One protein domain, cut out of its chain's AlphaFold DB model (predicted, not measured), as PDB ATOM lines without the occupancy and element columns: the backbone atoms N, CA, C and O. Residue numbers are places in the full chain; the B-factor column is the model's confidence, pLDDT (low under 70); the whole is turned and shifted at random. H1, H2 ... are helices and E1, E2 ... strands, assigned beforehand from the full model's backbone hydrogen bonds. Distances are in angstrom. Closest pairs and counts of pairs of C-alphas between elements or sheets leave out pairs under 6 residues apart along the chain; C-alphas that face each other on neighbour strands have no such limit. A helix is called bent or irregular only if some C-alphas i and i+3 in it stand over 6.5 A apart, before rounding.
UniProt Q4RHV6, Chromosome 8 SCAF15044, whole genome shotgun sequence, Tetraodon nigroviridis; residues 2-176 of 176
ATOM      1  N   ASN A   2     240.901 -66.277 286.559       44.91
ATOM      2  CA  ASN A   2     239.629 -66.897 286.983       44.91
ATOM      3  C   ASN A   2     239.602 -68.442 287.008       44.91
ATOM      4  O   ASN A   2     238.967 -69.022 287.882       44.91
ATOM      5  N   ASN A   3     240.320 -69.125 286.106       51.75
ATOM      6  CA  ASN A   3     240.310 -70.597 286.060       51.75
ATOM      7  C   ASN A   3     241.015 -71.249 287.265       51.75
ATOM      8  O   ASN A   3     240.493 -72.209 287.825       51.75
ATOM      9  N   LEU A   4     242.157 -70.703 287.700       52.34
ATOM     10  CA  LEU A   4     242.923 -71.222 288.842       52.34
ATOM     11  C   LEU A   4     242.164 -71.067 290.167       52.34
ATOM     12  O   LEU A   4     242.163 -71.988 290.976       52.34
ATOM     13  N   ILE A   5     241.462 -69.942 290.351       56.41
ATOM     14  CA  ILE A   5     240.635 -69.690 291.541       56.41
ATOM     15  C   ILE A   5     239.479 -70.700 291.612       56.41
ATOM     16  O   ILE A   5     239.240 -71.284 292.668       56.41
ATOM     17  N   SER A   6     238.811 -70.977 290.484       54.09
ATOM     18  CA  SER A   6     237.687 -71.928 290.443       54.09
ATOM     19  C   SER A   6     238.108 -73.372 290.750       54.09
ATOM     20  O   SER A   6     237.442 -74.052 291.528       54.09
ATOM     21  N   LEU A   7     239.253 -73.818 290.219       56.00
ATOM     22  CA  LEU A   7     239.780 -75.170 290.430       56.00
ATOM     23  C   LEU A   7     240.297 -75.374 291.861       56.00
ATOM     24  O   LEU A   7     240.011 -76.404 292.468       56.00
ATOM     25  N   ALA A   8     241.010 -74.390 292.420       56.22
ATOM     26  CA  ALA A   8     241.544 -74.470 293.780       56.22
ATOM     27  C   ALA A   8     240.443 -74.373 294.852       56.22
ATOM     28  O   ALA A   8     240.501 -75.091 295.849       56.22
ATOM     29  N   SER A   9     239.397 -73.564 294.624       56.22
ATOM     30  CA  SER A   9     238.296 -73.367 295.584       56.22
ATOM     31  C   SER A   9     237.546 -74.652 295.970       56.22
ATOM     32  O   SER A   9     237.005 -74.737 297.075       56.22
ATOM     33  N   ASN A  10     237.562 -75.664 295.094       58.88
ATOM     34  CA  ASN A  10     236.920 -76.959 295.319       58.88
ATOM     35  C   ASN A  10     237.786 -77.953 296.117       58.88
ATOM     36  O   ASN A  10     237.273 -78.998 296.515       58.88
ATOM     37  N   VAL A  11     239.072 -77.658 296.362       63.25
ATOM     38  CA  VAL A  11     240.032 -78.606 296.966       63.25
ATOM     39  C   VAL A  11     240.762 -78.018 298.180       63.25
ATOM     40  O   VAL A  11     240.960 -78.723 299.169       63.25
ATOM     41  N   THR A  12     241.124 -76.732 298.168       61.00
ATOM     42  CA  THR A  12     241.847 -76.067 299.266       61.00
ATOM     43  C   THR A  12     241.266 -74.688 299.579       61.00
ATOM     44  O   THR A  12     240.940 -73.893 298.704       61.00
ATOM     45  N   ILE A  13     241.127 -74.381 300.873       73.94
ATOM     46  CA  ILE A  13     240.599 -73.085 301.342       73.94
ATOM     47  C   ILE A  13     241.700 -72.013 301.325       73.94
ATOM     48  O   ILE A  13     241.413 -70.833 301.123       73.94
ATOM     49  N   ARG A  14     242.957 -72.429 301.534       81.25
ATOM     50  CA  ARG A  14     244.142 -71.570 301.592       81.25
ATOM     51  C   ARG A  14     245.329 -72.246 300.914       81.25
ATOM     52  O   ARG A  14     245.443 -73.469 300.982       81.25
ATOM     53  N   ALA A  15     246.217 -71.455 300.329       84.31
ATOM     54  CA  ALA A  15     247.540 -71.903 299.906       84.31
ATOM     55  C   ALA A  15     248.586 -70.864 300.302       84.31
ATOM     56  O   ALA A  15     248.357 -69.670 300.115       84.31
ATOM     57  N   TRP A  16     249.724 -71.325 300.827       83.94
ATOM     58  CA  TRP A  16     250.894 -70.471 301.007       83.94
ATOM     59  C   TRP A  16     251.309 -69.891 299.658       83.94
ATOM     60  O   TRP A  16     251.350 -70.605 298.652       83.94
ATOM     61  N   ILE A  17     251.601 -68.600 299.651       84.88
ATOM     62  CA  ILE A  17     252.260 -67.929 298.539       84.88
ATOM     63  C   ILE A  17     253.678 -67.572 298.967       84.88
ATOM     64  O   ILE A  17     253.961 -67.456 300.155       84.88
ATOM     65  N   GLY A  18     254.575 -67.408 297.998       84.38
ATOM     66  CA  GLY A  18     255.985 -67.125 298.265       84.38
ATOM     67  C   GLY A  18     256.257 -65.702 298.751       84.38
ATOM     68  O   GLY A  18     257.291 -65.171 298.394       84.38
ATOM     69  N   LEU A  19     255.335 -65.043 299.457       85.31
ATOM     70  CA  LEU A  19     255.569 -63.727 300.048       85.31
ATOM     71  C   LEU A  19     255.971 -63.927 301.516       85.31
ATOM     72  O   LEU A  19     255.232 -64.555 302.277       85.31
ATOM     73  N   GLU A  20     257.137 -63.411 301.888       83.19
ATOM     74  CA  GLU A  20     257.796 -63.653 303.176       83.19
ATOM     75  C   GLU A  20     258.180 -62.326 303.838       83.19
ATOM     76  O   GLU A  20     258.617 -61.391 303.164       83.19
ATOM     77  N   ASN A  21     258.003 -62.219 305.156       81.56
ATOM     78  CA  ASN A  21     258.382 -61.032 305.921       81.56
ATOM     79  C   ASN A  21     259.865 -61.111 306.299       81.56
ATOM     80  O   ASN A  21     260.249 -61.867 307.190       81.56
ATOM     81  N   GLU A  22     260.709 -60.293 305.675       75.69
ATOM     82  CA  GLU A  22     262.141 -60.266 306.001       75.69
ATOM     83  C   GLU A  22     262.463 -59.373 307.206       75.69
ATOM     84  O   GLU A  22     263.626 -59.231 307.583       75.69
ATOM     85  N   ARG A  23     261.454 -58.735 307.818       75.81
ATOM     86  CA  ARG A  23     261.599 -57.766 308.921       75.81
ATOM     87  C   ARG A  23     262.501 -56.571 308.573       75.81
ATOM     88  O   ARG A  23     262.878 -55.798 309.453       75.81
ATOM     89  N   VAL A  24     262.805 -56.395 307.287       78.00
ATOM     90  CA  VAL A  24     263.557 -55.278 306.718       78.00
ATOM     91  C   VAL A  24     262.603 -54.468 305.859       78.00
ATOM     92  O   VAL A  24     262.220 -54.884 304.772       78.00
ATOM     93  N   TRP A  25     262.229 -53.297 306.356       79.44
ATOM     94  CA  TRP A  25     261.339 -52.392 305.648       79.44
ATOM     95  C   TRP A  25     262.067 -51.689 304.508       79.44
ATOM     96  O   TRP A  25     262.991 -50.909 304.751       79.44
ATOM     97  N   MET A  26     261.628 -51.926 303.276       83.88
ATOM     98  CA  MET A  26     262.183 -51.272 302.091       83.88
ATOM     99  C   MET A  26     261.080 -50.600 301.292       83.88
ATOM    100  O   MET A  26     259.897 -50.899 301.439       83.88
ATOM    101  N   TRP A  27     261.483 -49.658 300.451       87.25
ATOM    102  CA  TRP A  27     260.573 -48.985 299.542       87.25
ATOM    103  C   TRP A  27     260.317 -49.841 298.309       87.25
ATOM    104  O   TRP A  27     261.222 -50.485 297.795       87.25
ATOM    105  N   HIS A  28     259.085 -49.819 297.821       88.38
ATOM    106  CA  HIS A  28     258.651 -50.523 296.626       88.38
ATOM    107  C   HIS A  28     257.719 -49.619 295.822       88.38
ATOM    108  O   HIS A  28     256.868 -48.927 296.380       88.38
ATOM    109  N   TRP A  29     257.846 -49.638 294.499       91.12
ATOM    110  CA  TRP A  29     256.860 -49.026 293.608       91.12
ATOM    111  C   TRP A  29     255.665 -49.945 293.454       91.12
ATOM    112  O   TRP A  29     255.856 -51.101 293.130       91.12
ATOM    113  N   SER A  30     254.441 -49.450 293.590       90.00
ATOM    114  CA  SER A  30     253.180 -50.196 293.488       90.00
ATOM    115  C   SER A  30     252.996 -50.949 292.172       90.00
ATOM    116  O   SER A  30     252.321 -51.982 292.134       90.00
ATOM    117  N   ARG A  31     253.609 -50.436 291.105       86.00
ATOM    118  CA  ARG A  31     253.647 -51.054 289.789       86.00
ATOM    119  C   ARG A  31     254.723 -52.158 289.758       86.00
ATOM    120  O   ARG A  31     255.844 -51.908 290.191       86.00
ATOM    121  N   PRO A  32     254.425 -53.367 289.246       79.88
ATOM    122  CA  PRO A  32     255.399 -54.460 289.196       79.88
ATOM    123  C   PRO A  32     256.606 -54.170 288.291       79.88
ATOM    124  O   PRO A  32     256.465 -53.469 287.289       79.88
ATOM    125  N   HIS A  33     257.745 -54.807 288.590       77.12
ATOM    126  CA  HIS A  33     258.989 -54.743 287.801       77.12
ATOM    127  C   HIS A  33     259.498 -53.309 287.591       77.12
ATOM    128  O   HIS A  33     259.759 -52.888 286.465       77.12
ATOM    129  N   GLN A  34     259.560 -52.530 288.665       80.50
ATOM    130  CA  GLN A  34     260.103 -51.177 288.646       80.50
ATOM    131  C   GLN A  34     261.345 -51.129 289.530       80.50
ATOM    132  O   GLN A  34     261.325 -51.656 290.646       80.50
ATOM    133  N   ASP A  35     262.392 -50.480 289.032       82.25
ATOM    134  CA  ASP A  35     263.643 -50.312 289.758       82.25
ATOM    135  C   ASP A  35     263.570 -49.111 290.715       82.25
ATOM    136  O   ASP A  35     262.773 -48.185 290.550       82.25
ATOM    137  N   LEU A  36     264.394 -49.153 291.759       82.44
ATOM    138  CA  LEU A  36     264.563 -48.080 292.741       82.44
ATOM    139  C   LEU A  36     265.814 -47.258 292.407       82.44
ATOM    140  O   LEU A  36     266.790 -47.239 293.157       82.44
ATOM    141  N   ASP A  37     265.809 -46.646 291.231       87.31
ATOM    142  CA  ASP A  37     266.947 -45.948 290.630       87.31
ATOM    143  C   ASP A  37     266.938 -44.433 290.867       87.31
ATOM    144  O   ASP A  37     267.988 -43.787 290.819       87.31
ATOM    145  N   TYR A  38     265.772 -43.872 291.178       92.88
ATOM    146  CA  TYR A  38     265.592 -42.449 291.418       92.88
ATOM    147  C   TYR A  38     264.791 -42.183 292.691       92.88
ATOM    148  O   TYR A  38     263.761 -42.803 292.959       92.88
ATOM    149  N   PHE A  39     265.255 -41.197 293.455       92.56
ATOM    150  CA  PHE A  39     264.568 -40.695 294.633       92.56
ATOM    151  C   PHE A  39     264.665 -39.179 294.690       92.56
ATOM    152  O   PHE A  39     265.736 -38.619 294.458       92.56
ATOM    153  N   ASN A  40     263.567 -38.529 295.070       95.81
ATOM    154  CA  ASN A  40     263.543 -37.090 295.322       95.81
ATOM    155  C   ASN A  40     263.033 -36.763 296.729       95.81
ATOM    156  O   ASN A  40     262.194 -35.882 296.908       95.81
ATOM    157  N   TRP A  41     263.502 -37.514 297.727       94.81
ATOM    158  CA  TRP A  41     263.170 -37.267 299.128       94.81
ATOM    159  C   TRP A  41     263.530 -35.840 299.541       94.81
ATOM    160  O   TRP A  41     264.592 -35.319 299.195       94.81
ATOM    161  N   ARG A  42     262.643 -35.222 300.315       93.94
ATOM    162  CA  ARG A  42     262.918 -33.990 301.044       93.94
ATOM    163  C   ARG A  42     264.096 -34.222 301.997       93.94
ATOM    164  O   ARG A  42     264.336 -35.336 302.455       93.94
ATOM    165  N   ALA A  43     264.816 -33.155 302.338       90.44
ATOM    166  CA  ALA A  43     265.813 -33.219 303.403       90.44
ATOM    167  C   ALA A  43     265.221 -33.847 304.681       90.44
ATOM    168  O   ALA A  43     264.131 -33.460 305.101       90.44
ATOM    169  N   GLU A  44     265.969 -34.781 305.277       84.12
ATOM    170  CA  GLU A  44     265.606 -35.540 306.490       84.12
ATOM    171  C   GLU A  44     264.497 -36.598 306.309       84.12
ATOM    172  O   GLU A  44     264.092 -37.233 307.281       84.12
ATOM    173  N   GLU A  45     264.073 -36.856 305.070       84.38
ATOM    174  CA  GLU A  45     263.144 -37.929 304.705       84.38
ATOM    175  C   GLU A  45     263.872 -39.081 303.976       84.38
ATOM    176  O   GLU A  45     264.906 -38.861 303.335       84.38
ATOM    177  N   PRO A  46     263.341 -40.315 304.024       76.94
ATOM    178  CA  PRO A  46     262.217 -40.751 304.853       76.94
ATOM    179  C   PRO A  46     262.626 -40.876 306.327       76.94
ATOM    180  O   PRO A  46     263.756 -41.272 306.639       76.94
ATOM    181  N   GLN A  47     261.708 -40.599 307.250       68.62
ATOM    182  CA  GLN A  47     261.997 -40.779 308.669       68.62
ATOM    183  C   GLN A  47     262.010 -42.279 309.004       68.62
ATOM    184  O   GLN A  47     261.082 -43.040 308.729       68.62
ATOM    185  N   ASN A  48     263.096 -42.754 309.618       59.28
ATOM    186  CA  ASN A  48     263.310 -44.182 309.895       59.28
ATOM    187  C   ASN A  48     262.397 -44.757 311.010       59.28
ATOM    188  O   ASN A  48     262.650 -45.840 311.532       59.28
ATOM    189  N   ASN A  49     261.364 -44.022 311.427       59.06
ATOM    190  CA  ASN A  49     260.490 -44.342 312.558       59.06
ATOM    191  C   ASN A  49     259.085 -44.809 312.140       59.06
ATOM    192  O   ASN A  49     258.440 -45.494 312.940       59.06
ATOM    193  N   SER A  50     258.615 -44.512 310.923       59.09
ATOM    194  CA  SER A  50     257.377 -45.109 310.424       59.09
ATOM    195  C   SER A  50     257.679 -46.547 310.007       59.09
ATOM    196  O   SER A  50     258.534 -46.821 309.153       59.09
ATOM    197  N   ARG A  51     257.052 -47.499 310.708       66.44
ATOM    198  CA  ARG A  51     257.055 -48.897 310.277       66.44
ATOM    199  C   ARG A  51     256.383 -48.938 308.905       66.44
ATOM    200  O   ARG A  51     257.050 -49.308 307.962       66.44
ATOM    201  N   ASP A  52     255.223 -48.302 308.748       68.69
ATOM    202  CA  ASP A  52     254.396 -48.401 307.546       68.69
ATOM    203  C   ASP A  52     254.253 -47.003 306.907       68.69
ATOM    204  O   ASP A  52     253.476 -46.169 307.376       68.69
ATOM    205  N   GLY A  53     255.037 -46.713 305.865       87.12
ATOM    206  CA  GLY A  53     255.093 -45.390 305.231       87.12
ATOM    207  C   GLY A  53     254.691 -45.425 303.760       87.12
ATOM    208  O   GLY A  53     255.101 -46.312 303.016       87.12
ATOM    209  N   CYS A  54     253.920 -44.439 303.315       91.94
ATOM    210  CA  CYS A  54     253.586 -44.235 301.908       91.94
ATOM    211  C   CYS A  54     254.123 -42.880 301.452       91.94
ATOM    212  O   CYS A  54     254.048 -41.902 302.196       91.94
ATOM    213  N   ALA A  55     254.682 -42.806 300.246       95.06
ATOM    214  CA  ALA A  55     255.322 -41.582 299.785       95.06
ATOM    215  C   ALA A  55     254.308 -40.597 299.200       95.06
ATOM    216  O   ALA A  55     253.416 -40.952 298.421       95.06
ATOM    217  N   VAL A  56     254.498 -39.329 299.545       96.75
ATOM    218  CA  VAL A  56     253.738 -38.194 299.026       96.75
ATOM    219  C   VAL A  56     254.688 -37.303 298.248       96.75
ATOM    220  O   VAL A  56     255.718 -36.914 298.788       96.75
ATOM    221  N   LEU A  57     254.320 -36.924 297.026       97.94
ATOM    222  CA  LEU A  57     254.974 -35.827 296.309       97.94
ATOM    223  C   LEU A  57     254.331 -34.508 296.747       97.94
ATOM    224  O   LEU A  57     253.107 -34.381 296.695       97.94
ATOM    225  N   ASP A  58     255.130 -33.544 297.200       96.69
ATOM    226  CA  ASP A  58     254.662 -32.236 297.665       96.69
ATOM    227  C   ASP A  58     254.637 -31.166 296.555       96.69
ATOM    228  O   ASP A  58     255.067 -31.388 295.425       96.69
ATOM    229  N   GLY A  59     254.139 -29.966 296.874       95.81
ATOM    230  CA  GLY A  59     254.045 -28.856 295.914       95.81
ATOM    231  C   GLY A  59     255.384 -28.274 295.438       95.81
ATOM    232  O   GLY A  59     255.392 -27.398 294.574       95.81
ATOM    233  N   ARG A  60     256.509 -28.741 295.987       96.19
ATOM    234  CA  ARG A  60     257.877 -28.412 295.556       96.19
ATOM    235  C   ARG A  60     258.495 -29.543 294.728       96.19
ATOM    236  O   ARG A  60     259.587 -29.376 294.196       96.19
ATOM    237  N   GLY A  61     257.785 -30.664 294.583       96.06
ATOM    238  CA  GLY A  61     258.241 -31.863 293.889       96.06
ATOM    239  C   GLY A  61     259.089 -32.784 294.755       96.06
ATOM    240  O   GLY A  61     259.564 -33.791 294.236       96.06
ATOM    241  N   GLU A  62     259.290 -32.463 296.035       97.56
ATOM    242  CA  GLU A  62     260.027 -33.298 296.984       97.56
ATOM    243  C   GLU A  62     259.100 -34.358 297.587       97.56
ATOM    244  O   GLU A  62     257.883 -34.164 297.675       97.56
ATOM    245  N   TRP A  63     259.665 -35.490 298.000       96.62
ATOM    246  CA  TRP A  63     258.910 -36.602 298.569       96.62
ATOM    247  C   TRP A  63     259.060 -36.651 300.085       96.62
ATOM    248  O   TRP A  63     260.132 -36.375 300.617       96.62
ATOM    249  N   PHE A  64     258.007 -37.043 300.789       94.06
ATOM    250  CA  PHE A  64     258.063 -37.323 302.225       94.06
ATOM    251  C   PHE A  64     257.221 -38.552 302.556       94.06
ATOM    252  O   PHE A  64     256.282 -38.874 301.812       94.06
ATOM    253  N   ASP A  65     257.556 -39.249 303.642       91.12
ATOM    254  CA  ASP A  65     256.754 -40.380 304.093       91.12
ATOM    255  C   ASP A  65     255.546 -39.915 304.920       91.12
ATOM    256  O   ASP A  65     255.592 -38.960 305.693       91.12
ATOM    257  N   SER A  66     254.401 -40.551 304.697       90.88
ATOM    258  CA  SER A  66     253.147 -40.245 305.378       90.88
ATOM    259  C   SER A  66     252.439 -41.542 305.735       90.88
ATOM    260  O   SER A  66     252.542 -42.537 305.019       90.88
ATOM    261  N   ASP A  67     251.639 -41.496 306.802       89.00
ATOM    262  CA  ASP A  67     250.725 -42.577 307.167       89.00
ATOM    263  C   ASP A  67     249.839 -42.940 305.962       89.00
ATOM    264  O   ASP A  67     249.110 -42.089 305.438       89.00
ATOM    265  N   CYS A  68     249.917 -44.198 305.522       89.06
ATOM    266  CA  CYS A  68     249.201 -44.724 304.360       89.06
ATOM    267  C   CYS A  68     247.669 -44.613 304.474       89.06
ATOM    268  O   CYS A  68     246.967 -44.657 303.457       89.06
ATOM    269  N   THR A  69     247.133 -44.468 305.690       88.50
ATOM    270  CA  THR A  69     245.694 -44.289 305.948       88.50
ATOM    271  C   THR A  69     245.225 -42.848 305.742       88.50
ATOM    272  O   THR A  69     244.020 -42.609 305.590       88.50
ATOM    273  N   ALA A  70     246.152 -41.882 305.680       91.81
ATOM    274  CA  ALA A  70     245.821 -40.488 305.427       91.81
ATOM    275  C   ALA A  70     245.109 -40.334 304.075       91.81
ATOM    276  O   ALA A  70     245.410 -41.003 303.086       91.81
ATOM    277  N   ARG A  71     244.132 -39.428 304.015       95.44
ATOM    278  CA  ARG A  71     243.337 -39.218 302.802       95.44
ATOM    279  C   ARG A  71     243.930 -38.083 301.978       95.44
ATOM    280  O   ARG A  71     243.966 -36.950 302.452       95.44
ATOM    281  N   ARG A  72     244.363 -38.373 300.750       96.81
ATOM    282  CA  ARG A  72     244.932 -37.379 299.823       96.81
ATOM    283  C   ARG A  72     244.465 -37.632 298.396       96.81
ATOM    284  O   ARG A  72     244.069 -38.749 298.062       96.81
ATOM    285  N   SER A  73     244.503 -36.585 297.580       98.00
ATOM    286  CA  SER A  73     244.478 -36.712 296.123       98.00
ATOM    287  C   SER A  73     245.696 -37.499 295.638       98.00
ATOM    288  O   SER A  73     246.675 -37.665 296.370       98.00
ATOM    289  N   PHE A  74     245.654 -37.994 294.408       98.12
ATOM    290  CA  PHE A  74     246.662 -38.930 293.920       98.12
ATOM    291  C   PHE A  74     246.844 -38.853 292.406       98.12
ATOM    292  O   PHE A  74     246.008 -38.295 291.691       98.12
ATOM    293  N   ILE A  75     247.964 -39.394 291.928       97.06
ATOM    294  CA  ILE A  75     248.291 -39.445 290.502       97.06
ATOM    295  C   ILE A  75     248.303 -40.900 290.044       97.06
ATOM    296  O   ILE A  75     249.112 -41.703 290.512       97.06
ATOM    297  N   CYS A  76     247.446 -41.221 289.079       95.38
ATOM    298  CA  CYS A  76     247.548 -42.471 288.336       95.38
ATOM    299  C   CYS A  76     248.507 -42.302 287.155       95.38
ATOM    300  O   CYS A  76     248.486 -41.278 286.459       95.38
ATOM    301  N   GLN A  77     249.294 -43.338 286.871       91.56
ATOM    302  CA  GLN A  77     250.024 -43.432 285.613       91.56
ATOM    303  C   GLN A  77     249.020 -43.435 284.445       91.56
ATOM    304  O   GLN A  77     247.943 -44.027 284.527       91.56
ATOM    305  N   GLY A  78     249.343 -42.788 283.338       79.94
ATOM    306  CA  GLY A  78     248.564 -42.859 282.107       79.94
ATOM    307  C   GLY A  78     248.923 -44.084 281.268       79.94
ATOM    308  O   GLY A  78     250.051 -44.582 281.287       79.94
ATOM    309  N   LYS A  79     247.949 -44.581 280.499       64.81
ATOM    310  CA  LYS A  79     248.150 -45.694 279.562       64.81
ATOM    311  C   LYS A  79     249.031 -45.233 278.399       64.81
ATOM    312  O   LYS A  79     248.676 -44.277 277.722       64.81
ATOM    313  N   GLY A  80     250.143 -45.928 278.150       57.16
ATOM    314  CA  GLY A  80     250.991 -45.690 276.971       57.16
ATOM    315  C   GLY A  80     252.484 -45.494 277.234       57.16
ATOM    316  O   GLY A  80     253.226 -45.298 276.282       57.16
ATOM    317  N   GLY A  81     252.951 -45.555 278.486       51.47
ATOM    318  CA  GLY A  81     254.388 -45.516 278.807       51.47
ATOM    319  C   GLY A  81     255.076 -44.162 278.587       51.47
ATOM    320  O   GLY A  81     256.208 -43.999 279.014       51.47
ATOM    321  N   THR A  82     254.400 -43.177 277.992       50.91
ATOM    322  CA  THR A  82     254.949 -41.844 277.733       50.91
ATOM    323  C   THR A  82     254.066 -40.756 278.348       50.91
ATOM    324  O   THR A  82     253.049 -40.350 277.796       50.91
ATOM    325  N   GLY A  83     254.453 -40.283 279.536       59.75
ATOM    326  CA  GLY A  83     254.144 -38.937 280.042       59.75
ATOM    327  C   GLY A  83     252.689 -38.556 280.351       59.75
ATOM    328  O   GLY A  83     252.457 -37.433 280.792       59.75
ATOM    329  N   ALA A  84     251.702 -39.428 280.147       83.06
ATOM    330  CA  ALA A  84     250.346 -39.157 280.609       83.06
ATOM    331  C   ALA A  84     250.273 -39.421 282.121       83.06
ATOM    332  O   ALA A  84     250.541 -40.531 282.565       83.06
ATOM    333  N   TYR A  85     249.901 -38.414 282.907       92.38
ATOM    334  CA  TYR A  85     249.633 -38.523 284.341       92.38
ATOM    335  C   TYR A  85     248.209 -38.045 284.588       92.38
ATOM    336  O   TYR A  85     247.827 -36.976 284.111       92.38
ATOM    337  N   THR A  86     247.412 -38.834 285.304       93.75
ATOM    338  CA  THR A  86     246.017 -38.484 285.598       93.75
ATOM    339  C   THR A  86     245.902 -38.068 287.051       93.75
ATOM    340  O   THR A  86     246.073 -38.896 287.945       93.75
ATOM    341  N   PHE A  87     245.610 -36.791 287.285       95.50
ATOM    342  CA  PHE A  87     245.318 -36.280 288.618       95.50
ATOM    343  C   PHE A  87     243.893 -36.614 289.036       95.50
ATOM    344  O   PHE A  87     242.932 -36.278 288.342       95.50
ATOM    345  N   VAL A  88     243.772 -37.255 290.194       96.69
ATOM    346  CA  VAL A  88     242.499 -37.593 290.820       96.69
ATOM    347  C   VAL A  88     242.365 -36.773 292.098       96.69
ATOM    348  O   VAL A  88     243.081 -36.985 293.077       96.69
ATOM    349  N   ALA A  89     241.436 -35.815 292.076       96.69
ATOM    350  CA  ALA A  89     241.221 -34.869 293.172       96.69
ATOM    351  C   ALA A  89     240.545 -35.497 294.407       96.69
ATOM    352  O   ALA A  89     240.554 -34.907 295.485       96.69
ATOM    353  N   GLU A  90     239.936 -36.679 294.271       96.88
ATOM    354  CA  GLU A  90     239.285 -37.366 295.386       96.88
ATOM    355  C   GLU A  90     240.295 -37.765 296.467       96.88
ATOM    356  O   GLU A  90     241.279 -38.448 296.195       96.88
ATOM    357  N   ALA A  91     240.013 -37.410 297.721       97.12
ATOM    358  CA  ALA A  91     240.866 -37.789 298.837       97.12
ATOM    359  C   ALA A  91     240.634 -39.256 299.230       97.12
ATOM    360  O   ALA A  91     239.557 -39.605 299.732       97.12
ATOM    361  N   LYS A  92     241.648 -40.108 299.045       95.75
ATOM    362  CA  LYS A  92     241.625 -41.546 299.362       95.75
ATOM    363  C   LYS A  92     242.848 -41.950 300.191       95.75
ATOM    364  O   LYS A  92     243.859 -41.246 300.178       95.75
ATOM    365  N   SER A  93     242.734 -43.056 300.934       94.62
ATOM    366  CA  SER A  93     243.914 -43.713 301.513       94.62
ATOM    367  C   SER A  93     244.849 -44.157 300.385       94.62
ATOM    368  O   SER A  93     244.400 -44.306 299.244       94.62
ATOM    369  N   TRP A  94     246.131 -44.385 300.672       94.31
ATOM    370  CA  TRP A  94     247.079 -44.807 299.636       94.31
ATOM    371  C   TRP A  94     246.619 -46.096 298.938       94.31
ATOM    372  O   TRP A  94     246.643 -46.201 297.711       94.31
ATOM    373  N   ARG A  95     246.100 -47.055 299.715       89.94
ATOM    374  CA  ARG A  95     245.606 -48.326 299.180       89.94
ATOM    375  C   ARG A  95     244.350 -48.152 298.324       89.94
ATOM    376  O   ARG A  95     244.280 -48.719 297.237       89.94
ATOM    377  N   ASP A  96     243.389 -47.344 298.770       91.75
ATOM    378  CA  ASP A  96     242.178 -47.054 297.987       91.75
ATOM    379  C   ASP A  96     242.505 -46.288 296.694       91.75
ATOM    380  O   ASP A  96     241.867 -46.499 295.660       91.75
ATOM    381  N   ALA A  97     243.505 -45.403 296.732       95.75
ATOM    382  CA  ALA A  97     244.009 -44.688 295.562       95.75
ATOM    383  C   ALA A  97     244.643 -45.647 294.540       95.75
ATOM    384  O   ALA A  97     244.355 -45.568 293.345       95.75
ATOM    385  N   GLN A  98     245.445 -46.606 295.007       93.31
ATOM    386  CA  GLN A  98     246.022 -47.657 294.168       93.31
ATOM    387  C   GLN A  98     244.949 -48.523 293.504       93.31
ATOM    388  O   GLN A  98     245.019 -48.772 292.300       93.31
ATOM    389  N   ILE A  99     243.950 -48.964 294.277       89.62
ATOM    390  CA  ILE A  99     242.815 -49.740 293.759       89.62
ATOM    391  C   ILE A  99     242.101 -48.943 292.666       89.62
ATOM    392  O   ILE A  99     241.919 -49.456 291.567       89.62
ATOM    393  N   HIS A 100     241.822 -47.658 292.909       93.56
ATOM    394  CA  HIS A 100     241.201 -46.788 291.914       93.56
ATOM    395  C   HIS A 100     242.003 -46.719 290.604       93.56
ATOM    396  O   HIS A 100     241.437 -46.871 289.523       93.56
ATOM    397  N   CYS A 101     243.326 -46.531 290.664       93.50
ATOM    398  CA  CYS A 101     244.148 -46.512 289.450       93.50
ATOM    399  C   CYS A 101     244.155 -47.870 288.721       93.50
ATOM    400  O   CYS A 101     244.189 -47.909 287.488       93.50
ATOM    401  N   ARG A 102     244.088 -48.983 289.463       90.50
ATOM    402  CA  ARG A 102     244.030 -50.345 288.909       90.50
ATOM    403  C   ARG A 102     242.688 -50.679 288.270       90.50
ATOM    404  O   ARG A 102     242.687 -51.322 287.222       90.50
ATOM    405  N   ASP A 103     241.583 -50.170 288.807       90.06
ATOM    406  CA  ASP A 103     240.253 -50.271 288.186       90.06
ATOM    407  C   ASP A 103     240.212 -49.564 286.822       90.06
ATOM    408  O   ASP A 103     239.503 -49.978 285.904       90.06
ATOM    409  N   LEU A 104     241.058 -48.546 286.639       88.62
ATOM    410  CA  LEU A 104     241.276 -47.878 285.357       88.62
ATOM    411  C   LEU A 104     242.293 -48.603 284.457       88.62
ATOM    412  O   LEU A 104     242.656 -48.079 283.401       88.62
ATOM    413  N   ALA A 105     242.723 -49.816 284.818       88.06
ATOM    414  CA  ALA A 105     243.789 -50.590 284.180       88.06
ATOM    415  C   ALA A 105     245.122 -49.821 284.086       88.06
ATOM    416  O   ALA A 105     245.754 -49.765 283.027       88.06
ATOM    417  N   SER A 106     245.513 -49.202 285.199       90.44
ATOM    418  CA  SER A 106     246.805 -48.554 285.423       90.44
ATOM    419  C   SER A 106     247.314 -48.851 286.847       90.44
ATOM    420  O   SER A 106     246.944 -49.865 287.433       90.44
ATOM    421  N   ASP A 107     248.174 -48.007 287.412       92.44
ATOM    422  CA  ASP A 107     248.582 -48.025 288.821       92.44
ATOM    423  C   ASP A 107     248.856 -46.579 289.286       92.44
ATOM    424  O   ASP A 107     248.798 -45.642 288.477       92.44
ATOM    425  N   LEU A 108     249.131 -46.378 290.576       95.00
ATOM    426  CA  LEU A 108     249.737 -45.131 291.042       95.00
ATOM    427  C   LEU A 108     251.067 -44.896 290.316       95.00
ATOM    428  O   LEU A 108     251.753 -45.837 289.914       95.00
ATOM    429  N   VAL A 109     251.412 -43.626 290.129       94.94
ATOM    430  CA  VAL A 109     252.596 -43.223 289.363       94.94
ATOM    431  C   VAL A 109     253.902 -43.728 289.981       94.94
ATOM    432  O   VAL A 109     254.111 -43.592 291.188       94.94
ATOM    433  N   SER A 110     254.786 -44.269 289.143       93.81
ATOM    434  CA  SER A 110     256.201 -44.478 289.462       93.81
ATOM    435  C   SER A 110     257.044 -43.360 288.846       93.81
ATOM    436  O   SER A 110     256.647 -42.774 287.839       93.81
ATOM    437  N   ILE A 111     258.158 -43.008 289.490       93.75
ATOM    438  CA  ILE A 111     259.016 -41.894 289.069       93.75
ATOM    439  C   ILE A 111     260.467 -42.370 289.029       93.75
ATOM    440  O   ILE A 111     261.035 -42.701 290.069       93.75
ATOM    441  N   HIS A 112     261.063 -42.353 287.841       93.00
ATOM    442  CA  HIS A 112     262.396 -42.897 287.553       93.00
ATOM    443  C   HIS A 112     263.406 -41.835 287.103       93.00
ATOM    444  O   HIS A 112     264.559 -42.137 286.803       93.00
ATOM    445  N   SER A 113     262.998 -40.567 287.036       94.06
ATOM    446  CA  SER A 113     263.891 -39.473 286.661       94.06
ATOM    447  C   SER A 113     263.420 -38.120 287.183       94.06
ATOM    448  O   SER A 113     262.260 -37.934 287.565       94.06
ATOM    449  N   ALA A 114     264.322 -37.138 287.147       95.50
ATOM    450  CA  ALA A 114     263.991 -35.755 287.473       95.50
ATOM    451  C   ALA A 114     262.967 -35.166 286.488       95.50
ATOM    452  O   ALA A 114     262.092 -34.390 286.885       95.50
ATOM    453  N   GLU A 115     263.035 -35.558 285.214       94.19
ATOM    454  CA  GLU A 115     262.095 -35.141 284.174       94.19
ATOM    455  C   GLU A 115     260.687 -35.678 284.452       94.19
ATOM    456  O   GLU A 115     259.707 -34.930 284.356       94.19
ATOM    457  N   GLU A 116     260.578 -36.951 284.844       93.94
ATOM    458  CA  GLU A 116     259.309 -37.548 285.258       93.94
ATOM    459  C   GLU A 116     258.773 -36.875 286.519       93.94
ATOM    460  O   GLU A 116     257.612 -36.464 286.534       93.94
ATOM    461  N   ASN A 117     259.621 -36.660 287.530       96.25
ATOM    462  CA  ASN A 117     259.233 -35.988 288.769       96.25
ATOM    463  C   ASN A 117     258.633 -34.601 288.499       96.25
ATOM    464  O   ASN A 117     257.572 -34.243 289.017       96.25
ATOM    465  N   GLN A 118     259.279 -33.833 287.621       95.50
ATOM    466  CA  GLN A 118     258.818 -32.507 287.234       95.50
ATOM    467  C   GLN A 118     257.494 -32.547 286.459       95.50
ATOM    468  O   GLN A 118     256.676 -31.627 286.589       95.50
ATOM    469  N   ALA A 119     257.270 -33.581 285.649       94.50
ATOM    470  CA  ALA A 119     256.026 -33.767 284.916       94.50
ATOM    471  C   ALA A 119     254.871 -34.195 285.842       94.50
ATOM    472  O   ALA A 119     253.768 -33.657 285.714       94.50
ATOM    473  N   VAL A 120     255.134 -35.056 286.830       95.38
ATOM    474  CA  VAL A 120     254.168 -35.422 287.879       95.38
ATOM    475  C   VAL A 120     253.798 -34.214 288.737       95.38
ATOM    476  O   VAL A 120     252.614 -33.978 288.962       95.38
ATOM    477  N   LEU A 121     254.775 -33.396 289.142       96.50
ATOM    478  CA  LEU A 121     254.532 -32.155 289.889       96.50
ATOM    479  C   LEU A 121     253.618 -31.180 289.126       96.50
ATOM    480  O   LEU A 121     252.751 -30.527 289.706       96.50
ATOM    481  N   ARG A 122     253.795 -31.070 287.805       95.06
ATOM    482  CA  ARG A 122     252.911 -30.241 286.969       95.06
ATOM    483  C   ARG A 122     251.507 -30.832 286.898       95.06
ATOM    484  O   ARG A 122     250.534 -30.091 287.017       95.06
ATOM    485  N   ALA A 123     251.402 -32.150 286.736       94.56
ATOM    486  CA  ALA A 123     250.122 -32.849 286.700       94.56
ATOM    487  C   ALA A 123     249.367 -32.770 288.036       94.56
ATOM    488  O   ALA A 123     248.144 -32.677 288.029       94.56
ATOM    489  N   SER A 124     250.074 -32.734 289.171       95.25
ATOM    490  CA  SER A 124     249.473 -32.593 290.503       95.25
ATOM    491  C   SER A 124     248.932 -31.197 290.800       95.25
ATOM    492  O   SER A 124     248.388 -30.976 291.881       95.25
ATOM    493  N   ALA A 125     249.081 -30.243 289.873       94.00
ATOM    494  CA  ALA A 125     248.750 -28.839 290.089       94.00
ATOM    495  C   ALA A 125     249.408 -28.277 291.367       94.00
ATOM    496  O   ALA A 125     248.794 -27.495 292.094       94.00
ATOM    497  N   LEU A 126     250.653 -28.698 291.640       93.50
ATOM    498  CA  LEU A 126     251.435 -28.332 292.831       93.50
ATOM    499  C   LEU A 126     250.776 -28.737 294.165       93.50
ATOM    500  O   LEU A 126     251.106 -28.184 295.216       93.50
ATOM    501  N   GLN A 127     249.847 -29.694 294.145       95.62
ATOM    502  CA  GLN A 127     249.237 -30.245 295.353       95.62
ATOM    503  C   GLN A 127     250.053 -31.417 295.894       95.62
ATOM    504  O   GLN A 127     250.727 -32.127 295.147       95.62
ATOM    505  N   SER A 128     249.935 -31.652 297.202       96.69
ATOM    506  CA  SER A 128     250.463 -32.858 297.835       96.69
ATOM    507  C   SER A 128     249.631 -34.077 297.441       96.69
ATOM    508  O   SER A 128     248.447 -34.154 297.778       96.69
ATOM    509  N   VAL A 129     250.248 -35.035 296.756       98.12
ATOM    510  CA  VAL A 129     249.562 -36.189 296.162       98.12
ATOM    511  C   VAL A 129     250.236 -37.505 296.510       98.12
ATOM    512  O   VAL A 129     251.460 -37.573 296.621       98.12
ATOM    513  N   TRP A 130     249.443 -38.571 296.635       98.31
ATOM    514  CA  TRP A 130     250.001 -39.920 296.678       98.31
ATOM    515  C   TRP A 130     250.694 -40.266 295.358       98.31
ATOM    516  O   TRP A 130     250.128 -40.059 294.278       98.31
ATOM    517  N   ILE A 131     251.888 -40.843 295.482       97.25
ATOM    518  CA  ILE A 131     252.609 -41.538 294.411       97.25
ATOM    519  C   ILE A 131     252.691 -43.033 294.741       97.25
ATOM    520  O   ILE A 131     252.357 -43.456 295.847       97.25
ATOM    521  N   GLY A 132     253.118 -43.856 293.788       95.12
ATOM    522  CA  GLY A 132     253.104 -45.313 293.915       95.12
ATOM    523  C   GLY A 132     254.152 -45.899 294.856       95.12
ATOM    524  O   GLY A 132     254.229 -47.116 294.959       95.12
ATOM    525  N   LEU A 133     254.973 -45.099 295.532       93.81
ATOM    526  CA  LEU A 133     256.017 -45.614 296.414       93.81
ATOM    527  C   LEU A 133     255.449 -45.899 297.814       93.81
ATOM    528  O   LEU A 133     254.836 -45.027 298.432       93.81
ATOM    529  N   PHE A 134     255.668 -47.109 298.323       90.62
ATOM    530  CA  PHE A 134     255.246 -47.540 299.659       90.62
ATOM    531  C   PHE A 134     256.336 -48.373 300.332       90.62
ATOM    532  O   PHE A 134     257.162 -48.989 299.659       90.62
ATOM    533  N   LYS A 135     256.357 -48.360 301.660       87.12
ATOM    534  CA  LYS A 135     257.319 -49.074 302.492       87.12
ATOM    535  C   LYS A 135     256.700 -50.387 302.946       87.12
ATOM    536  O   LYS A 135     255.577 -50.395 303.445       87.12
ATOM    537  N   ASP A 136     257.428 -51.480 302.769       82.38
ATOM    538  CA  ASP A 136     256.923 -52.819 303.048       82.38
ATOM    539  C   ASP A 136     258.071 -53.758 303.451       82.38
ATOM    540  O   ASP A 136     259.173 -53.629 302.907       82.38
ATOM    541  N   PRO A 137     257.874 -54.691 304.402       81.00
ATOM    542  CA  PRO A 137     258.912 -55.631 304.805       81.00
ATOM    543  C   PRO A 137     258.826 -56.972 304.062       81.00
ATOM    544  O   PRO A 137     259.625 -57.873 304.321       81.00
ATOM    545  N   TRP A 138     257.840 -57.129 303.173       83.00
ATOM    546  CA  TRP A 138     257.564 -58.387 302.491       83.00
ATOM    547  C   TRP A 138     258.332 -58.510 301.171       83.00
ATOM    548  O   TRP A 138     258.229 -57.645 300.296       83.00
ATOM    549  N   LYS A 139     259.033 -59.629 300.986       83.25
ATOM    550  CA  LYS A 139     259.705 -59.993 299.733       83.25
ATOM    551  C   LYS A 139     259.174 -61.295 299.172       83.25
ATOM    552  O   LYS A 139     258.710 -62.161 299.903       83.25
ATOM    553  N   TRP A 140     259.259 -61.428 297.854       83.12
ATOM    554  CA  TRP A 140     258.977 -62.701 297.218       83.12
ATOM    555  C   TRP A 140     260.178 -63.638 297.340       83.12
ATOM    556  O   TRP A 140     261.316 -63.236 297.101       83.12
ATOM    557  N   SER A 141     259.913 -64.900 297.661       82.75
ATOM    558  CA  SER A 141     260.891 -65.979 297.823       82.75
ATOM    559  C   SER A 141     261.655 -66.293 296.532       82.75
ATOM    560  O   SER A 141     262.711 -66.916 296.562       82.75
ATOM    561  N   ASP A 142     261.118 -65.881 295.379       78.81
ATOM    562  CA  ASP A 142     261.784 -65.967 294.076       78.81
ATOM    563  C   ASP A 142     262.786 -64.822 293.830       78.81
ATOM    564  O   ASP A 142     263.435 -64.783 292.785       78.81
ATOM    565  N   GLY A 143     262.919 -63.891 294.780       73.06
ATOM    566  CA  GLY A 143     263.782 -62.717 294.686       73.06
ATOM    567  C   GLY A 143     263.228 -61.606 293.794       73.06
ATOM    568  O   GLY A 143     263.918 -60.608 293.573       73.06
ATOM    569  N   SER A 144     262.005 -61.743 293.271       70.62
ATOM    570  CA  SER A 144     261.395 -60.707 292.444       70.62
ATOM    571  C   SER A 144     261.064 -59.463 293.274       70.62
ATOM    572  O   SER A 144     260.545 -59.528 294.390       70.62
ATOM    573  N   LEU A 145     261.292 -58.286 292.688       66.38
ATOM    574  CA  LEU A 145     260.910 -56.995 293.273       66.38
ATOM    575  C   LEU A 145     259.412 -56.698 293.084       66.38
ATOM    576  O   LEU A 145     259.002 -55.545 292.945       66.38
ATOM    577  N   SER A 146     258.572 -57.736 293.028       69.62
ATOM    578  CA  SER A 146     257.143 -57.562 292.807       69.62
ATOM    579  C   SER A 146     256.487 -56.891 294.013       69.62
ATOM    580  O   SER A 146     256.442 -57.392 295.137       69.62
ATOM    581  N   SER A 147     255.897 -55.743 293.741       70.88
ATOM    582  CA  SER A 147     255.093 -54.945 294.656       70.88
ATOM    583  C   SER A 147     253.620 -55.331 294.672       70.88
ATOM    584  O   SER A 147     252.791 -54.648 295.283       70.88
ATOM    585  N   PHE A 148     253.256 -56.416 293.980       75.44
ATOM    586  CA  PHE A 148     251.886 -56.890 294.001       75.44
ATOM    587  C   PHE A 148     251.520 -57.276 295.431       75.44
ATOM    588  O   PHE A 148     252.174 -58.114 296.050       75.44
ATOM    589  N   ARG A 149     250.472 -56.632 295.941       79.50
ATOM    590  CA  ARG A 149     249.841 -56.924 297.222       79.50
ATOM    591  C   ARG A 149     248.353 -57.115 296.998       79.50
ATOM    592  O   ARG A 149     247.711 -56.209 296.455       79.50
ATOM    593  N   HIS A 150     247.820 -58.255 297.423       82.12
ATOM    594  CA  HIS A 150     246.390 -58.584 297.387       82.12
ATOM    595  C   HIS A 150     245.888 -58.975 298.779       82.12
ATOM    596  O   HIS A 150     245.173 -59.953 298.962       82.12
ATOM    597  N   TRP A 151     246.333 -58.218 299.782       80.94
ATOM    598  CA  TRP A 151     245.905 -58.366 301.166       80.94
ATOM    599  C   TRP A 151     244.406 -58.167 301.329       80.94
ATOM    600  O   TRP A 151     243.811 -57.318 300.660       80.94
ATOM    601  N   LYS A 152     243.825 -58.895 302.283       80.00
ATOM    602  CA  LYS A 152     242.495 -58.580 302.802       80.00
ATOM    603  C   LYS A 152     242.460 -57.212 303.474       80.00
ATOM    604  O   LYS A 152     243.496 -56.716 303.925       80.00
ATOM    605  N   PRO A 153     241.262 -56.625 303.638       71.88
ATOM    606  CA  PRO A 153     241.084 -55.492 304.531       71.88
ATOM    607  C   PRO A 153     241.733 -55.758 305.897       71.88
ATOM    608  O   PRO A 153     241.538 -56.822 306.485       71.88
ATOM    609  N   PHE A 154     242.491 -54.777 306.393       70.88
ATOM    610  CA  PHE A 154     243.215 -54.833 307.673       70.88
ATOM    611  C   PHE A 154     244.355 -55.869 307.752       70.88
ATOM    612  O   PHE A 154     244.819 -56.165 308.851       70.88
ATOM    613  N   GLN A 155     244.814 -56.402 306.616       76.25
ATOM    614  CA  GLN A 155     246.038 -57.196 306.511       76.25
ATOM    615  C   GLN A 155     247.112 -56.445 305.701       76.25
ATOM    616  O   GLN A 155     246.764 -55.644 304.829       76.25
ATOM    617  N   PRO A 156     248.404 -56.707 305.953       71.31
ATOM    618  CA  PRO A 156     248.934 -57.506 307.057       71.31
ATOM    619  C   PRO A 156     248.802 -56.730 308.377       71.31
ATOM    620  O   PRO A 156     249.008 -55.521 308.419       71.31
ATOM    621  N   ASN A 157     248.443 -57.409 309.466       66.94
ATOM    622  CA  ASN A 157     248.270 -56.767 310.778       66.94
ATOM    623  C   ASN A 157     249.554 -56.746 311.634       66.94
ATOM    624  O   ASN A 157     249.503 -56.347 312.799       66.94
ATOM    625  N   TYR A 158     250.685 -57.176 311.059       65.88
ATOM    626  CA  TYR A 158     252.035 -57.174 311.641       65.88
ATOM    627  C   TYR A 158     252.123 -57.718 313.083       65.88
ATOM    628  O   TYR A 158     252.961 -57.279 313.877       65.88
ATOM    629  N   LEU A 159     251.257 -58.673 313.440       65.94
ATOM    630  CA  LEU A 159     251.317 -59.375 314.723       65.94
ATOM    631  C   LEU A 159     252.554 -60.296 314.777       65.94
ATOM    632  O   LEU A 159     253.064 -60.723 313.742       65.94
ATOM    633  N   GLN A 160     253.053 -60.598 315.985       59.03
ATOM    634  CA  GLN A 160     254.206 -61.498 316.155       59.03
ATOM    635  C   GLN A 160     253.938 -62.873 315.514       59.03
ATOM    636  O   GLN A 160     252.830 -63.398 315.613       59.03
ATOM    637  N   ASP A 161     254.975 -63.427 314.876       61.62
ATOM    638  CA  ASP A 161     255.019 -64.752 314.235       61.62
ATOM    639  C   ASP A 161     254.165 -64.934 312.961       61.62
ATOM    640  O   ASP A 161     253.806 -66.055 312.595       61.62
ATOM    641  N   GLN A 162     253.875 -63.846 312.238       65.19
ATOM    642  CA  GLN A 162     253.276 -63.889 310.895       65.19
ATOM    643  C   GLN A 162     254.305 -63.542 309.813       65.19
ATOM    644  O   GLN A 162     254.274 -62.459 309.234       65.19
ATOM    645  N   ASP A 163     255.236 -64.463 309.554       75.50
ATOM    646  CA  ASP A 163     256.313 -64.256 308.572       75.50
ATOM    647  C   ASP A 163     255.979 -64.803 307.166       75.50
ATOM    648  O   ASP A 163     256.742 -64.599 306.226       75.50
ATOM    649  N   CYS A 164     254.825 -65.458 306.997       83.62
ATOM    650  CA  CYS A 164     254.404 -66.093 305.744       83.62
ATOM    651  C   CYS A 164     252.972 -65.689 305.371       83.62
ATOM    652  O   CYS A 164     252.156 -65.411 306.252       83.62
ATOM    653  N   VAL A 165     252.641 -65.751 304.079       86.75
ATOM    654  CA  VAL A 165     251.353 -65.272 303.547       86.75
ATOM    655  C   VAL A 165     250.571 -66.378 302.861       86.75
ATOM    656  O   VAL A 165     251.124 -67.145 302.069       86.75
ATOM    657  N   ALA A 166     249.262 -66.443 303.105       86.88
ATOM    658  CA  ALA A 166     248.394 -67.414 302.449       86.88
ATOM    659  C   ALA A 166     247.281 -66.744 301.639       86.88
ATOM    660  O   ALA A 166     246.467 -65.988 302.170       86.88
ATOM    661  N   ALA A 167     247.171 -67.104 300.360       87.31
ATOM    662  CA  ALA A 167     246.026 -66.739 299.539       87.31
ATOM    663  C   ALA A 167     244.797 -67.556 299.951       87.31
ATOM    664  O   ALA A 167     244.863 -68.783 300.079       87.31
ATOM    665  N   VAL A 168     243.663 -66.883 300.140       85.50
ATOM    666  CA  VAL A 168     242.397 -67.493 300.551       85.50
ATOM    667  C   VAL A 168     241.445 -67.521 299.361       85.50
ATOM    668  O   VAL A 168     240.821 -66.525 299.010       85.50
ATOM    669  N   PHE A 169     241.306 -68.686 298.726       81.12
ATOM    670  CA  PHE A 169     240.565 -68.810 297.464       81.12
ATOM    671  C   PHE A 169     239.065 -68.525 297.590       81.12
ATOM    672  O   PHE A 169     238.447 -68.092 296.621       81.12
ATOM    673  N   ARG A 170     238.482 -68.732 298.778       80.94
ATOM    674  CA  ARG A 170     237.079 -68.367 299.052       80.94
ATOM    675  C   ARG A 170     236.851 -66.858 299.099       80.94
ATOM    676  O   ARG A 170     235.761 -66.410 298.769       80.94
ATOM    677  N   ASP A 171     237.895 -66.101 299.412       79.94
ATOM    678  CA  ASP A 171     237.855 -64.645 299.516       79.94
ATOM    679  C   ASP A 171     238.501 -64.041 298.265       79.94
ATOM    680  O   ASP A 171     239.394 -63.210 298.338       79.94
ATOM    681  N   GLN A 172     238.118 -64.553 297.090       81.81
ATOM    682  CA  GLN A 172     238.610 -64.091 295.781       81.81
ATOM    683  C   GLN A 172     240.145 -64.136 295.626       81.81
ATOM    684  O   GLN A 172     240.719 -63.437 294.792       81.81
ATOM    685  N   GLY A 173     240.818 -64.980 296.414       81.25
ATOM    686  CA  GLY A 173     242.272 -65.097 296.426       81.25
ATOM    687  C   GLY A 173     242.987 -64.032 297.255       81.25
ATOM    688  O   GLY A 173     244.211 -63.967 297.161       81.25
ATOM    689  N   GLU A 174     242.274 -63.223 298.046       83.94
ATOM    690  CA  GLU A 174     242.866 -62.251 298.971       83.94
ATOM    691  C   GLU A 174     243.700 -62.932 300.063       83.94
ATOM    692  O   GLU A 174     243.475 -64.091 300.428       83.94
ATOM    693  N   TRP A 175     244.683 -62.207 300.588       87.62
ATOM    694  CA  TRP A 175     245.727 -62.776 301.431       87.62
ATOM    695  C   TRP A 175     245.492 -62.535 302.918       87.62
ATOM    696  O   TRP A 175     245.080 -61.444 303.324       87.62
ATOM    697  N   ASN A 176     245.782 -63.574 303.699       80.31
ATOM    698  CA  ASN A 176     245.932 -63.541 305.152       80.31
ATOM    699  C   ASN A 176     247.405 -63.599 305.529       80.31
ATOM    700  O   ASN A 176     248.142 -64.355 304.849       80.31
TER     701      ASN A 176
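This is residues 2 to 176 of the 176 residues of an uncharacterized protein of Tetraodon nigroviridis (UniProt Q4RHV6). What does one see first? A curled antiparallel sheet runs the length of the domain, its two long bent strands E1 and E6 bridging two unequal ends. The larger end holds the hairpin of E2 and E3, the hairpin of E4 and E5, and helices H2 and H3; the smaller holds E7, the first part of E1, and H1. How is it made up, and how large is it? The 175 printed residues hold, in chain order, H1 E1 E2 E3 E4 E5 H2 H3 E6 E7; under half, 85, are in these named elements, and the class is mixed, helices and strands. The sheet order is E3 E2 E6 E1 E7; the whole is compact, with a radius of gyration of the C-alphas of 16.8 A, yet elongated, spanning 52 by 34 by 28 A.

Where do the first elements lie? H1, residues 2 to 9, has C-alpha 2 at (239.629, -66.897, 286.983). E1, residues 14 to 29, is 27.1 A long and bends by 116 degrees at residue 26; E2 is residues 53 to 57 and E3 63 to 67. What follows? E4 is residues 72 to 77, E5 85 to 92, H2 94 to 103 and H3 114 to 123. E6, residues 129 to 140, is 28.2 A long and bends by 78 degrees at residue 137. E7, residues 164 to 168, ends with C-alpha 168 at (242.397, -67.493, 300.551).

How is the large sheet joined? E1 is antiparallel to E7, with N 15 and O 167 3.0 A apart, and to E6, with N 28 and O 134 2.8 A apart. E2 is antiparallel to E6, with N 55 and O 133 2.9 A apart, and to E3, with N 54 and O 66 2.9 A apart. The sheet is strongly twisted. Where are E4 and E5? They form an antiparallel hairpin, with N 76 and O 86 2.9 A apart; the closest C-alphas of E4 and E6, those of Phe 74 and Trp 130, are 4.4 A apart. And the helices? H2 is on the large sheet at a height of 10.8 A, across the strands at 82 degrees to E6 on the local plane; H1 and H3 only graze that sheet. In H1, H2 and H3 every O i to N i+4 pair is within hydrogen-bond range.

How far does it reach? The C-alphas farthest apart, those of Val 11 and Arg 60, are 53.3 A apart. Is it continuous? The printed part has no cut; the links E1 to E2 and E6 to E7 are long, 23 residues each. Where is confidence low? The mean pLDDT of the printed part is 83.5; residues under 70 are 2 to 12, 47 to 52, 79 to 83, 145 to 146 and 157 to 162.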